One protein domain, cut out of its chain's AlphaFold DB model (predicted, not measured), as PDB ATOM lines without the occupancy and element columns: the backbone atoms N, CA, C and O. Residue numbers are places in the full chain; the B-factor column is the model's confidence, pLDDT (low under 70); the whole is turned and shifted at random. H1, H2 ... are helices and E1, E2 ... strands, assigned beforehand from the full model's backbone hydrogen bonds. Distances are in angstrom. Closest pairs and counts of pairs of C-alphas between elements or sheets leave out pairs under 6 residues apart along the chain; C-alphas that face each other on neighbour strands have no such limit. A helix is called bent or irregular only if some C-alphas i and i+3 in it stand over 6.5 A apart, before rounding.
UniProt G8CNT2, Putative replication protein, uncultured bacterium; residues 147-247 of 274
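This is residues 147 to 247 of the 274 residues of the protein "Putative replication protein" of uncultured bacterium (UniProt G8CNT2). H1 and the longer H4 run side by side, and a helical hairpin of H2 and H3 stands crosswise on one side of the pair. A small two-strand hairpin, E1 and E2, lies at the last residues of H1, and a tail with no named element, residues 232 to 247, makes one end of the longest axis. The printed part has 101 residues with five named helices and then two named strands, in the order H1 H2 H3 H4 H5 E1 E2; the sheet E1 - E2 is antiparallel and the class is mostly helix. The whole is compact, with a radius of gyration of the C-alphas of 13.8 A and spans of 39 by 31 by 21 A.

H1, residues 147 to 160, touches H4, residues 188 to 208, at a shallow tilt of 24 degrees, the same way; the closest C-alphas are those of Val 157 and Leu 195, 7.5 A apart, and H4 touches H1 with residues 191 to 198 alone. H2, residues 165 to 175, and H3, residues 177 to 185, form a helical hairpin that runs opposite ways at 38 degrees, only just a steep tilt; the closest C-alphas, of Ala 172 and Tyr 180, are 4.8 A apart. H3 touches residues 149 to 153 of H1, only just about perpendicular at 73 degrees, with the C-alphas of Thr 149 and Trp 179 closest at 6.4 A. H2 and H4 only just touch, with 3 pairs of C-alphas within 8 A, the closest being Phe 165 and Lys 192 at 6.3 A. H5, residues 213 to 216, is near H4, with 5 pairs of C-alphas within 10 A. E1, residues 219 to 221, and E2, residues 228 to 231, are an antiparallel hairpin, with N 220 and O 230 at 2.8 A and N 229 and O 220 at 2.9 A, within hydrogen-bond range. The closest C-alphas of H1 and E1, those of Tyr 160 and Val 221, are 5.5 A apart. Every O i to N i+4 pair is within hydrogen-bond range in H1, H2 and H3, and 15 of 17 are in H4; H5 is too short for such a pair.

H1 begins at C-alpha 147, (14.171, 35.845, 115.307), and is 19.9 A long. H2 is 15.3 A and H3 12.1 A. H4, 30.0 A, begins at C-alpha 188, (22.500, 30.070, 107.157); it has a kink of 48 degrees near residue 202 and is irregular, with C-alphas 201 and 204 7.4 A apart. E2 ends at C-alpha 231, (40.940, 42.093, 112.559).

The C-alphas of Gln 147 and Ala 247, the two farthest apart, are 41.9 A apart. The printed part has no cut, and no link between named elements is long. The mean pLDDT of the printed part is 75.6; 33 residues are under 70, among them 205 to 211, 221 to 229 and 233 to 247.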
ATOM      1  N   GLN A 147      14.433  34.500 115.791       79.94
ATOM      2  CA  GLN A 147      14.171  35.845 115.307       79.94
ATOM      3  C   GLN A 147      15.023  36.924 115.983       79.94
ATOM      4  O   GLN A 147      15.537  37.788 115.288       79.94
ATOM      5  N   GLN A 148      15.200  36.884 117.301       81.62
ATOM      6  CA  GLN A 148      16.141  37.740 118.023       81.62
ATOM      7  C   GLN A 148      17.579  37.527 117.547       81.62
ATOM      8  O   GLN A 148      18.226  38.496 117.163       81.62
ATOM      9  N   THR A 149      18.036  36.275 117.455       87.06
ATOM     10  CA  THR A 149      19.383  35.963 116.949       87.06
ATOM     11  C   THR A 149      19.576  36.473 115.514       87.06
ATOM     12  O   THR A 149      20.617  37.031 115.178       87.06
ATOM     13  N   LEU A 150      18.562  36.321 114.650       91.38
ATOM     14  CA  LEU A 150      18.579  36.882 113.296       91.38
ATOM     15  C   LEU A 150      18.672  38.411 113.301       91.38
ATOM     16  O   LEU A 150      19.526  38.939 112.596       91.38
ATOM     17  N   ARG A 151      17.840  39.098 114.098       87.62
ATOM     18  CA  ARG A 151      17.861  40.565 114.217       87.62
ATOM     19  C   ARG A 151      19.240  41.068 114.622       87.62
ATOM     20  O   ARG A 151      19.801  41.907 113.937       87.62
ATOM     21  N   GLU A 152      19.826  40.487 115.661       89.31
ATOM     22  CA  GLU A 152      21.148  40.891 116.147       89.31
ATOM     23  C   GLU A 152      22.253  40.705 115.100       89.31
ATOM     24  O   GLU A 152      23.119  41.565 114.945       89.31
ATOM     25  N   MET A 153      22.220  39.596 114.350       94.38
ATOM     26  CA  MET A 153      23.168  39.376 113.259       94.38
ATOM     27  C   MET A 153      22.977  40.379 112.116       94.38
ATOM     28  O   MET A 153      23.968  40.778 111.507       94.38
ATOM     29  N   GLN A 154      21.739  40.768 111.803       90.25
ATOM     30  CA  GLN A 154      21.437  41.774 110.778       90.25
ATOM     31  C   GLN A 154      21.897  43.167 111.221       90.25
ATOM     32  O   GLN A 154      22.664  43.795 110.498       90.25
ATOM     33  N   ASP A 155      21.570  43.578 112.447       83.31
ATOM     34  CA  ASP A 155      22.023  44.847 113.027       83.31
ATOM     35  C   ASP A 155      23.560  44.938 113.055       83.31
ATOM     36  O   ASP A 155      24.144  45.990 112.797       83.31
ATOM     37  N   PHE A 156      24.243  43.824 113.341       85.12
ATOM     38  CA  PHE A 156      25.703  43.749 113.300       85.12
ATOM     39  C   PHE A 156      26.266  43.907 111.882       85.12
ATOM     40  O   PHE A 156      27.284  44.577 111.694       85.12
ATOM     41  N   VAL A 157      25.621  43.291 110.887       86.69
ATOM     42  CA  VAL A 157      25.987  43.439 109.471       86.69
ATOM     43  C   VAL A 157      25.859  44.892 109.039       86.69
ATOM     44  O   VAL A 157      26.820  45.424 108.484       86.69
ATOM     45  N   ASP A 158      24.732  45.526 109.351       80.25
ATOM     46  CA  ASP A 158      24.429  46.898 108.944       80.25
ATOM     47  C   ASP A 158      25.357  47.896 109.637       80.25
ATOM     48  O   ASP A 158      25.887  48.816 109.015       80.25
ATOM     49  N   ARG A 159      25.615  47.694 110.935       74.69
ATOM     50  CA  ARG A 159      26.473  48.586 111.715       74.69
ATOM     51  C   ARG A 159      27.927  48.554 111.262       74.69
ATOM     52  O   ARG A 159      28.577  49.593 111.275       74.69
ATOM     53  N   TYR A 160      28.449  47.380 110.910       75.94
ATOM     54  CA  TYR A 160      29.883  47.192 110.662       75.94
ATOM     55  C   TYR A 160      30.230  46.793 109.225       75.94
ATOM     56  O   TYR A 160      31.347  46.336 108.966       75.94
ATOM     57  N   ALA A 161      29.281  46.937 108.297       77.12
ATOM     58  CA  ALA A 161      29.470  46.662 106.874       77.12
ATOM     59  C   ALA A 161      30.051  45.252 106.604       77.12
ATOM     60  O   ALA A 161      30.983  45.059 105.813       77.12
ATOM     61  N   VAL A 162      29.528  44.236 107.301       85.62
ATOM     62  CA  VAL A 162      30.014  42.850 107.199       85.62
ATOM     63  C   VAL A 162      29.245  42.114 106.113       85.62
ATOM     64  O   VAL A 162      28.183  41.575 106.371       85.62
ATOM     65  N   TYR A 163      29.806  42.000 104.909       88.38
ATOM     66  CA  TYR A 163      29.117  41.344 103.779       88.38
ATOM     67  C   TYR A 163      29.610  39.926 103.466       88.38
ATOM     68  O   TYR A 163      29.105  39.245 102.572       88.38
ATOM     69  N   SER A 164      30.621  39.440 104.191       90.56
ATOM     70  CA  SER A 164      31.144  38.090 104.001       90.56
ATOM     71  C   SER A 164      30.545  37.120 105.011       90.56
ATOM     72  O   SER A 164      30.821  37.201 106.207       90.56
ATOM     73  N   PHE A 165      29.829  36.104 104.521       94.25
ATOM     74  CA  PHE A 165      29.310  35.038 105.385       94.25
ATOM     75  C   PHE A 165      30.427  34.324 106.163       94.25
ATOM     76  O   PHE A 165      30.251  33.948 107.317       94.25
ATOM     77  N   ALA A 166      31.611  34.178 105.557       91.31
ATOM     78  CA  ALA A 166      32.772  33.604 106.230       91.31
ATOM     79  C   ALA A 166      33.305  34.507 107.353       91.31
ATOM     80  O   ALA A 166      33.794  33.998 108.358       91.31
ATOM     81  N   GLN A 167      33.232  35.830 107.190       88.88
ATOM     82  CA  GLN A 167      33.627  36.786 108.222       88.88
ATOM     83  C   GLN A 167      32.658  36.746 109.401       88.88
ATOM     84  O   GLN A 167      33.102  36.550 110.529       88.88
ATOM     85  N   LEU A 168      31.353  36.793 109.115       93.44
ATOM     86  CA  LEU A 168      30.300  36.657 110.118       93.44
ATOM     87  C   LEU A 168      30.434  35.343 110.907       93.44
ATOM     88  O   LEU A 168      30.443  35.358 112.133       93.44
ATOM     89  N   LEU A 169      30.634  34.209 110.221       93.56
ATOM     90  CA  LEU A 169      30.833  32.908 110.871       93.56
ATOM     91  C   LEU A 169      32.073  32.861 111.765       93.56
ATOM     92  O   LEU A 169      32.039  32.246 112.828       93.56
ATOM     93  N   ARG A 170      33.187  33.456 111.334       89.06
ATOM     94  CA  ARG A 170      34.433  33.448 112.112       89.06
ATOM     95  C   ARG A 170      34.325  34.333 113.349       89.06
ATOM     96  O   ARG A 170      34.788  33.896 114.399       89.06
ATOM     97  N   TYR A 171      33.693  35.502 113.230       88.06
ATOM     98  CA  TYR A 171      33.365  36.353 114.374       88.06
ATOM     99  C   TYR A 171      32.468  35.601 115.360       88.06
ATOM    100  O   TYR A 171      32.840  35.415 116.516       88.06
ATOM    101  N   ALA A 172      31.344  35.062 114.880       91.25
ATOM    102  CA  ALA A 172      30.405  34.315 115.709       91.25
ATOM    103  C   ALA A 172      31.092  33.141 116.423       91.25
ATOM    104  O   ALA A 172      30.954  32.969 117.628       91.25
ATOM    105  N   ARG A 173      31.925  32.369 115.718       88.31
ATOM    106  CA  ARG A 173      32.646  31.235 116.311       88.31
ATOM    107  C   ARG A 173      33.510  31.616 117.515       88.31
ATOM    108  O   ARG A 173      33.677  30.789 118.405       88.31
ATOM    109  N   GLN A 174      34.098  32.808 117.510       81.19
ATOM    110  CA  GLN A 174      34.994  33.254 118.578       81.19
ATOM    111  C   GLN A 174      34.265  34.011 119.687       81.19
ATOM    112  O   GLN A 174      34.606  33.834 120.851       81.19
ATOM    113  N   TYR A 175      33.262  34.817 119.339       80.88
ATOM    114  CA  TYR A 175      32.681  35.799 120.260       80.88
ATOM    115  C   TYR A 175      31.197  35.594 120.546       80.88
ATOM    116  O   TYR A 175      30.685  36.149 121.511       80.88
ATOM    117  N   ASN A 176      30.489  34.805 119.737       81.44
ATOM    118  CA  ASN A 176      29.064  34.564 119.924       81.44
ATOM    119  C   ASN A 176      28.674  33.133 119.509       81.44
ATOM    120  O   ASN A 176      28.250  32.866 118.377       81.44
ATOM    121  N   LYS A 177      28.823  32.198 120.459       82.00
ATOM    122  CA  LYS A 177      28.522  30.767 120.271       82.00
ATOM    123  C   LYS A 177      27.082  30.531 119.809       82.00
ATOM    124  O   LYS A 177      26.838  29.569 119.079       82.00
ATOM    125  N   VAL A 178      26.150  31.410 120.174       82.69
ATOM    126  CA  VAL A 178      24.748  31.260 119.794       82.69
ATOM    127  C   VAL A 178      24.538  31.635 118.339       82.69
ATOM    128  O   VAL A 178      23.989  30.836 117.578       82.69
ATOM    129  N   TRP A 179      25.062  32.781 117.902       90.62
ATOM    130  CA  TRP A 179      25.068  33.129 116.484       90.62
ATOM    131  C   TRP A 179      25.754  32.028 115.676       90.62
ATOM    132  O   TRP A 179      25.241  31.617 114.640       90.62
ATOM    133  N   TYR A 180      26.871  31.480 116.168       92.44
ATOM    134  CA  TYR A 180      27.575  30.394 115.488       92.44
ATOM    135  C   TYR A 180      26.695  29.152 115.334       92.44
ATOM    136  O   TYR A 180      26.595  28.603 114.234       92.44
ATOM    137  N   ARG A 181      26.007  28.739 116.402       86.44
ATOM    138  CA  ARG A 181      25.038  27.642 116.366       86.44
ATOM    139  C   ARG A 181      23.936  27.913 115.343       86.44
ATOM    140  O   ARG A 181      23.736  27.124 114.422       86.44
ATOM    141  N   HIS A 182      23.265  29.058 115.442       88.81
ATOM    142  CA  HIS A 182      22.143  29.406 114.574       88.81
ATOM    143  C   HIS A 182      22.552  29.556 113.108       88.81
ATOM    144  O   HIS A 182      21.830  29.084 112.228       88.81
ATOM    145  N   LEU A 183      23.715  30.142 112.820       94.00
ATOM    146  CA  LEU A 183      24.270  30.223 111.471       94.00
ATOM    147  C   LEU A 183      24.473  28.832 110.868       94.00
ATOM    148  O   LEU A 183      24.184  28.662 109.688       94.00
ATOM    149  N   ASN A 184      24.921  27.841 111.639       91.38
ATOM    150  CA  ASN A 184      25.149  26.487 111.128       91.38
ATOM    151  C   ASN A 184      23.874  25.630 111.075       91.38
ATOM    152  O   ASN A 184      23.734  24.818 110.165       91.38
ATOM    153  N   GLU A 185      22.929  25.829 111.995       85.44
ATOM    154  CA  GLU A 185      21.755  24.957 112.128       85.44
ATOM    155  C   GLU A 185      20.515  25.466 111.376       85.44
ATOM    156  O   GLU A 185      19.788  24.672 110.783       85.44
ATOM    157  N   SER A 186      20.221  26.774 111.412       83.75
ATOM    158  CA  SER A 186      18.864  27.252 111.077       83.75
ATOM    159  C   SER A 186      18.755  28.613 110.374       83.75
ATOM    160  O   SER A 186      17.687  28.928 109.838       83.75
ATOM    161  N   CYS A 187      19.820  29.418 110.360       91.56
ATOM    162  CA  CYS A 187      19.832  30.809 109.878       91.56
ATOM    163  C   CYS A 187      20.757  31.035 108.669       91.56
ATOM    164  O   CYS A 187      20.722  32.106 108.067       91.56
ATOM    165  N   SER A 188      21.542  30.024 108.276       94.38
ATOM    166  CA  SER A 188      22.500  30.070 107.157       94.38
ATOM    167  C   SER A 188      21.929  30.680 105.878       94.38
ATOM    168  O   SER A 188      22.555  31.543 105.271       94.38
ATOM    169  N   TYR A 189      20.757  30.207 105.445       94.81
ATOM    170  CA  TYR A 189      20.151  30.649 104.191       94.81
ATOM    171  C   TYR A 189      19.738  32.122 104.261       94.81
ATOM    172  O   TYR A 189      20.193  32.919 103.446       94.81
ATOM    173  N   THR A 190      18.961  32.491 105.283       96.19
ATOM    174  CA  THR A 190      18.496  33.866 105.497       96.19
ATOM    175  C   THR A 190      19.657  34.847 105.579       96.19
ATOM    176  O   THR A 190      19.643  35.848 104.874       96.19
ATOM    177  N   MET A 191      20.700  34.537 106.358       97.31
ATOM    178  CA  MET A 191      21.857  35.427 106.467       97.31
ATOM    179  C   MET A 191      22.641  35.524 105.159       97.31
ATOM    180  O   MET A 191      23.071  36.610 104.800       97.31
ATOM    181  N   LYS A 192      22.808  34.433 104.399       96.75
ATOM    182  CA  LYS A 192      23.477  34.498 103.087       96.75
ATOM    183  C   LYS A 192      22.737  35.389 102.096       96.75
ATOM    184  O   LYS A 192      23.397  36.117 101.363       96.75
ATOM    185  N   GLU A 193      21.409  35.318 102.055       97.75
ATOM    186  CA  GLU A 193      20.612  36.189 101.187       97.75
ATOM    187  C   GLU A 193      20.631  37.637 101.686       97.75
ATOM    188  O   GLU A 193      20.874  38.539 100.892       97.75
ATOM    189  N   TYR A 194      20.519  37.852 103.001       96.00
ATOM    190  CA  TYR A 194      20.626  39.182 103.600       96.00
ATOM    191  C   TYR A 194      21.953  39.866 103.262       96.00
ATOM    192  O   TYR A 194      21.952  40.967 102.731       96.00
ATOM    193  N   LEU A 195      23.084  39.186 103.478       94.62
ATOM    194  CA  LEU A 195      24.422  39.715 103.194       94.62
ATOM    195  C   LEU A 195      24.590  40.137 101.727       94.62
ATOM    196  O   LEU A 195      25.242  41.140 101.447       94.62
ATOM    197  N   LYS A 196      24.017  39.371 100.788       93.62
ATOM    198  CA  LYS A 196      24.053  39.704  99.355       93.62
ATOM    199  C   LYS A 196      23.222  40.948  99.048       93.62
ATOM    200  O   LYS A 196      23.687  41.796  98.294       93.62
ATOM    201  N   SER A 197      22.012  41.027  99.599       92.31
ATOM    202  CA  SER A 197      21.101  42.154  99.386       92.31
ATOM    203  C   SER A 197      21.614  43.430 100.048       92.31
ATOM    204  O   SER A 197      21.706  44.442  99.370       92.31
ATOM    205  N   ALA A 198      22.040  43.362 101.311       85.88
ATOM    206  CA  ALA A 198      22.640  44.486 102.032       85.88
ATOM    207  C   ALA A 198      23.869  45.019 101.289       85.88
ATOM    208  O   ALA A 198      23.981  46.212 101.041       85.88
ATOM    209  N   TYR A 199      24.740  44.121 100.811       86.31
ATOM    210  CA  TYR A 199      25.866  44.540  99.986       86.31
ATOM    211  C   TYR A 199      25.418  45.289  98.730       86.31
ATOM    212  O   TYR A 199      26.059  46.267  98.387       86.31
ATOM    213  N   TRP A 200      24.374  44.830  98.028       85.69
ATOM    214  CA  TRP A 200      23.862  45.494  96.825       85.69
ATOM    215  C   TRP A 200      23.318  46.900  97.112       85.69
ATOM    216  O   TRP A 200      23.625  47.809  96.348       85.69
ATOM    217  N   GLU A 201      22.582  47.076  98.211       81.44
ATOM    218  CA  GLU A 201      22.058  48.382  98.644       81.44
ATOM    219  C   GLU A 201      23.193  49.343  99.047       81.44
ATOM    220  O   GLU A 201      23.199  50.516  98.672       81.44
ATOM    221  N   ASP A 202      24.207  48.840  99.753       79.38
ATOM    222  CA  ASP A 202      25.236  49.680 100.368       79.38
ATOM    223  C   ASP A 202      26.396  50.053  99.427       79.38
ATOM    224  O   ASP A 202      27.235  50.878  99.794       79.38
ATOM    225  N   GLN A 203      26.491  49.481  98.214       76.94
ATOM    226  CA  GLN A 203      27.657  49.684  97.327       76.94
ATOM    227  C   GLN A 203      27.939  51.161  97.057       76.94
ATOM    228  O   GLN A 203      29.091  51.593  97.135       76.94
ATOM    229  N   ASP A 204      26.896  51.936  96.766       72.62
ATOM    230  CA  ASP A 204      27.026  53.352  96.428       72.62
ATOM    231  C   ASP A 204      27.467  54.182  97.642       72.62
ATOM    232  O   ASP A 204      28.293  55.091  97.517       72.62
ATOM    233  N   ILE A 205      26.983  53.826  98.836       65.44
ATOM    234  CA  ILE A 205      27.343  54.479 100.101       65.44
ATOM    235  C   ILE A 205      28.798  54.160 100.471       65.44
ATOM    236  O   ILE A 205      29.563  55.063 100.813       65.44
ATOM    237  N   LEU A 206      29.222  52.902 100.331       65.38
ATOM    238  CA  LEU A 206      30.611  52.493 100.561       65.38
ATOM    239  C   LEU A 206      31.571  53.221  99.615       65.38
ATOM    240  O   LEU A 206      32.618  53.702 100.052       65.38
ATOM    241  N   VAL A 207      31.197  53.356  98.337       69.12
ATOM    242  CA  VAL A 207      31.967  54.121  97.346       69.12
ATOM    243  C   VAL A 207      32.029  55.601  97.720       69.12
ATOM    244  O   VAL A 207      33.109  56.191  97.653       69.12
ATOM    245  N   HIS A 208      30.912  56.198  98.149       66.19
ATOM    246  CA  HIS A 208      30.868  57.585  98.618       66.19
ATOM    247  C   HIS A 208      31.803  57.823  99.815       66.19
ATOM    248  O   HIS A 208      32.509  58.831  99.857       66.19
ATOM    249  N   TRP A 209      31.878  56.870 100.744       58.88
ATOM    250  CA  TRP A 209      32.807  56.895 101.879       58.88
ATOM    251  C   TRP A 209      34.243  56.474 101.530       58.88
ATOM    252  O   TRP A 209      35.117  56.467 102.394       58.88
ATOM    253  N   GLY A 210      34.525  56.162 100.262       67.81
ATOM    254  CA  GLY A 210      35.865  55.833  99.779       67.81
ATOM    255  C   GLY A 210      36.337  54.414 100.109       67.81
ATOM    256  O   GLY A 210      37.524  54.124  99.938       67.81
ATOM    257  N   TYR A 211      35.437  53.531 100.542       64.19
ATOM    258  CA  TYR A 211      35.732  52.126 100.804       64.19
ATOM    259  C   TYR A 211      35.563  51.273  99.547       64.19
ATOM    260  O   TYR A 211      34.618  51.421  98.772       64.19
ATOM    261  N   LYS A 212      36.467  50.310  99.367       72.56
ATOM    262  CA  LYS A 212      36.287  49.187  98.443       72.56
ATOM    263  C   LYS A 212      36.008  47.922  99.245       72.56
ATOM    264  O   LYS A 212      36.508  47.751 100.350       72.56
ATOM    265  N   ILE A 213      35.327  46.953  98.636       69.75
ATOM    266  CA  ILE A 213      35.110  45.614  99.228       69.75
ATOM    267  C   ILE A 213      36.425  44.979  99.702       69.75
ATOM    268  O   ILE A 213      36.469  44.277 100.709       69.75
ATOM    269  N   SER A 214      37.520  45.218  98.972       74.00
ATOM    270  CA  SER A 214      38.849  44.731  99.347       74.00
ATOM    271  C   SER A 214      39.318  45.250 100.703       74.00
ATOM    272  O   SER A 214      40.076  44.555 101.375       74.00
ATOM    273  N   ASP A 215      38.873  46.442 101.099       69.69
ATOM    274  CA  ASP A 215      39.261  47.095 102.346       69.69
ATOM    275  C   ASP A 215      38.531  46.479 103.546       69.69
ATOM    276  O   ASP A 215      39.132  46.338 104.611       69.69
ATOM    277  N   LEU A 216      37.298  46.003 103.325       72.12
ATOM    278  CA  LEU A 216      36.445  45.303 104.300       72.12
ATOM    279  C   LEU A 216      36.798  43.812 104.452       72.12
ATOM    280  O   LEU A 216      36.323  43.108 105.344       72.12
ATOM    281  N   LYS A 217      37.651  43.277 103.573       77.31
ATOM    282  CA  LYS A 217      38.026  41.865 103.621       77.31
ATOM    283  C   LYS A 217      38.851  41.582 104.879       77.31
ATOM    284  O   LYS A 217      39.903  42.179 105.083       77.31
ATOM    285  N   TYR A 218      38.400  40.604 105.664       73.50
ATOM    286  CA  TYR A 218      39.023  40.166 106.923       73.50
ATOM    287  C   TYR A 218      38.972  41.180 108.072       73.50
ATOM    288  O   TYR A 218      39.398  40.828 109.165       73.50
ATOM    289  N   ARG A 219      38.420  42.380 107.875       75.44
ATOM    290  CA  ARG A 219      38.321  43.410 108.913       75.44
ATOM    291  C   ARG A 219      36.881  43.848 109.102       75.44
ATOM    292  O   ARG A 219      36.172  44.067 108.128       75.44
ATOM    293  N   ILE A 220      36.460  43.912 110.352       75.25
ATOM    294  CA  ILE A 220      35.189  44.496 110.764       75.25
ATOM    295  C   ILE A 220      35.531  45.912 111.202       75.25
ATOM    296  O   ILE A 220      36.341  46.093 112.114       75.25
ATOM    297  N   VAL A 221      34.993  46.894 110.489       65.94
ATOM    298  CA  VAL A 221      35.318  48.308 110.674       65.94
ATOM    299  C   VAL A 221      34.025  49.029 110.997       65.94
ATOM    300  O   VAL A 221      33.015  48.782 110.345       65.94
ATOM    301  N   ASP A 222      34.048  49.908 111.989       63.03
ATOM    302  CA  ASP A 222      32.958  50.854 112.185       63.03
ATOM    303  C   ASP A 222      33.064  51.931 111.088       63.03
ATOM    304  O   ASP A 222      34.042  52.683 111.058       63.03
ATOM    305  N   PRO A 223      32.110  52.004 110.146       58.16
ATOM    306  CA  PRO A 223      32.197  52.926 109.021       58.16
ATOM    307  C   PRO A 223      32.051  54.394 109.448       58.16
ATOM    308  O   PRO A 223      32.478  55.276 108.705       58.16
ATOM    309  N   GLN A 224      31.485  54.669 110.628       56.12
ATOM    310  CA  GLN A 224      31.297  56.027 111.142       56.12
ATOM    311  C   GLN A 224      32.583  56.575 111.767       56.12
ATOM    312  O   GLN A 224      32.885  57.758 111.611       56.12
ATOM    313  N   THR A 225      33.343  55.729 112.467       58.72
ATOM    314  CA  THR A 225      34.568  56.143 113.178       58.72
ATOM    315  C   THR A 225      35.856  55.761 112.446       58.72
ATOM    316  O   THR A 225      36.906  56.353 112.695       58.72
ATOM    317  N   GLY A 226      35.794  54.785 111.538       57.94
ATOM    318  CA  GLY A 226      36.955  54.171 110.892       57.94
ATOM    319  C   GLY A 226      37.729  53.205 111.798       57.94
ATOM    320  O   GLY A 226      38.809  52.746 111.418       57.94
ATOM    321  N   GLU A 227      37.215  52.901 112.992       64.88
ATOM    322  CA  GLU A 227      37.859  52.004 113.950       64.88
ATOM    323  C   GLU A 227      37.758  50.542 113.503       64.88
ATOM    324  O   GLU A 227      36.696  50.063 113.102       64.88
ATOM    325  N   VAL A 228      38.868  49.805 113.594       68.81
ATOM    326  CA  VAL A 228      38.873  48.359 113.347       68.81
ATOM    327  C   VAL A 228      38.392  47.652 114.609       68.81
ATOM    328  O   VAL A 228      39.159  47.441 115.543       68.81
ATOM    329  N   VAL A 229      37.121  47.261 114.605       67.19
ATOM    330  CA  VAL A 229      36.470  46.528 115.700       67.19
ATOM    331  C   VAL A 229      37.028  45.114 115.810       67.19
ATOM    332  O   VAL A 229      37.176  44.575 116.905       67.19
ATOM    333  N   TYR A 230      37.350  44.496 114.672       73.00
ATOM    334  CA  TYR A 230      37.937  43.166 114.671       73.00
ATOM    335  C   TYR A 230      38.786  42.912 113.426       73.00
ATOM    336  O   TYR A 230      38.346  43.153 112.300       73.00
ATOM    337  N   ASP A 231      39.997  42.393 113.630       74.44
ATOM    338  CA  ASP A 231      40.940  42.093 112.559       74.44
ATOM    339  C   ASP A 231      41.255  40.593 112.495       74.44
ATOM    340  O   ASP A 231      41.914  40.015 113.356       74.44
ATOM    341  N   MET A 232      40.777  39.956 111.433       72.88
ATOM    342  CA  MET A 232      40.984  38.542 111.126       72.88
ATOM    343  C   MET A 232      41.980  38.349 109.996       72.88
ATOM    344  O   MET A 232      41.988  37.302 109.333       72.88
ATOM    345  N   THR A 233      42.741  39.396 109.703       66.56
ATOM    346  CA  THR A 233      43.759  39.404 108.679       66.56
ATOM    347  C   THR A 233      44.726  38.258 108.941       66.56
ATOM    348  O   THR A 233      45.361  38.205 109.995       66.56
ATOM    349  N   PRO A 234      44.831  37.297 108.011       59.66
ATOM    350  CA  PRO A 234      45.708  36.175 108.239       59.66
ATOM    351  C   PRO A 234      47.178  36.598 108.407       59.66
ATOM    352  O   PRO A 234      47.632  37.552 107.768       59.66
ATOM    353  N   ASN A 235      47.921  35.898 109.273       48.38
ATOM    354  CA  ASN A 235      49.325  36.207 109.553       48.38
ATOM    355  C   ASN A 235      50.134  36.238 108.259       48.38
ATOM    356  O   ASN A 235      50.068  35.317 107.452       48.38
ATOM    357  N   GLY A 236      50.883  37.319 108.061       46.44
ATOM    358  CA  GLY A 236      51.698  37.505 106.875       46.44
ATOM    359  C   GLY A 236      51.154  38.506 105.868       46.44
ATOM    360  O   GLY A 236      51.983  39.004 105.111       46.44
ATOM    361  N   ILE A 237      49.848  38.858 105.841       42.16
ATOM    362  CA  ILE A 237      49.383  39.947 104.960       42.16
ATOM    363  C   ILE A 237      49.536  41.269 105.615       42.16
ATOM    364  O   ILE A 237      48.822  41.642 106.534       42.16
ATOM    365  N   LYS A 238      50.381  42.052 104.973       43.16
ATOM    366  CA  LYS A 238      50.243  43.486 104.911       43.16
ATOM    367  C   LYS A 238      48.975  43.809 104.106       43.16
ATOM    368  O   LYS A 238      48.989  44.168 102.927       43.16
ATOM    369  N   ILE A 239      47.844  43.652 104.790       45.03
ATOM    370  CA  ILE A 239      47.000  44.741 105.281       45.03
ATOM    371  C   ILE A 239      47.670  46.101 105.243       45.03
ATOM    372  O   ILE A 239      47.833  46.685 106.301       45.03
ATOM    373  N   GLY A 240      48.216  46.541 104.106       43.09
ATOM    374  CA  GLY A 240      48.974  47.781 104.069       43.09
ATOM    375  C   GLY A 240      48.121  48.879 104.691       43.09
ATOM    376  O   GLY A 240      46.889  48.770 104.717       43.09
ATOM    377  N   SER A 241      48.762  49.914 105.213       51.06
ATOM    378  CA  SER A 241      48.084  51.092 105.749       51.06
ATOM    379  C   SER A 241      47.369  51.871 104.619       51.06
ATOM    380  O   SER A 241      47.540  53.073 104.495       51.06
ATOM    381  N   LYS A 242      46.564  51.186 103.784       48.34
ATOM    382  CA  LYS A 242      46.587  51.021 102.304       48.34
ATOM    383  C   LYS A 242      47.421  49.818 101.799       48.34
ATOM    384  O   LYS A 242      48.646  49.849 101.796       48.34
ATOM    385  N   ALA A 243      46.711  48.748 101.407       42.44
ATOM    386  CA  ALA A 243      47.125  47.374 101.057       42.44
ATOM    387  C   ALA A 243      48.507  47.156 100.379       42.44
ATOM    388  O   ALA A 243      48.759  47.748  99.335       42.44
ATOM    389  N   SER A 244      49.348  46.216 100.874       28.92
ATOM    390  CA  SER A 244      50.236  45.359 100.043       28.92
ATOM    391  C   SER A 244      51.015  44.241 100.795       28.92
ATOM    392  O   SER A 244      52.006  44.515 101.461       28.92
ATOM    393  N   ARG A 245      50.654  42.975 100.475       28.20
ATOM    394  CA  ARG A 245      51.404  41.676 100.456       28.20
ATOM    395  C   ARG A 245      51.387  40.708 101.655       28.20
ATOM    396  O   ARG A 245      51.764  41.068 102.759       28.20
ATOM    397  N   PHE A 246      51.071  39.436 101.347       27.20
ATOM    398  CA  PHE A 246      51.257  38.231 102.174       27.20
ATOM    399  C   PHE A 246      52.652  37.605 102.047       27.20
ATOM    400  O   PHE A 246      53.046  37.260 100.934       27.20
ATOM    401  N   ALA A 247      53.313  37.332 103.173       33.69
ATOM    402  CA  ALA A 247      54.319  36.280 103.332       33.69
ATOM    403  C   ALA A 247      53.993  35.477 104.608       33.69
ATOM    404  O   ALA A 247      54.040  36.041 105.695       33.69
TER     405      ALA A 247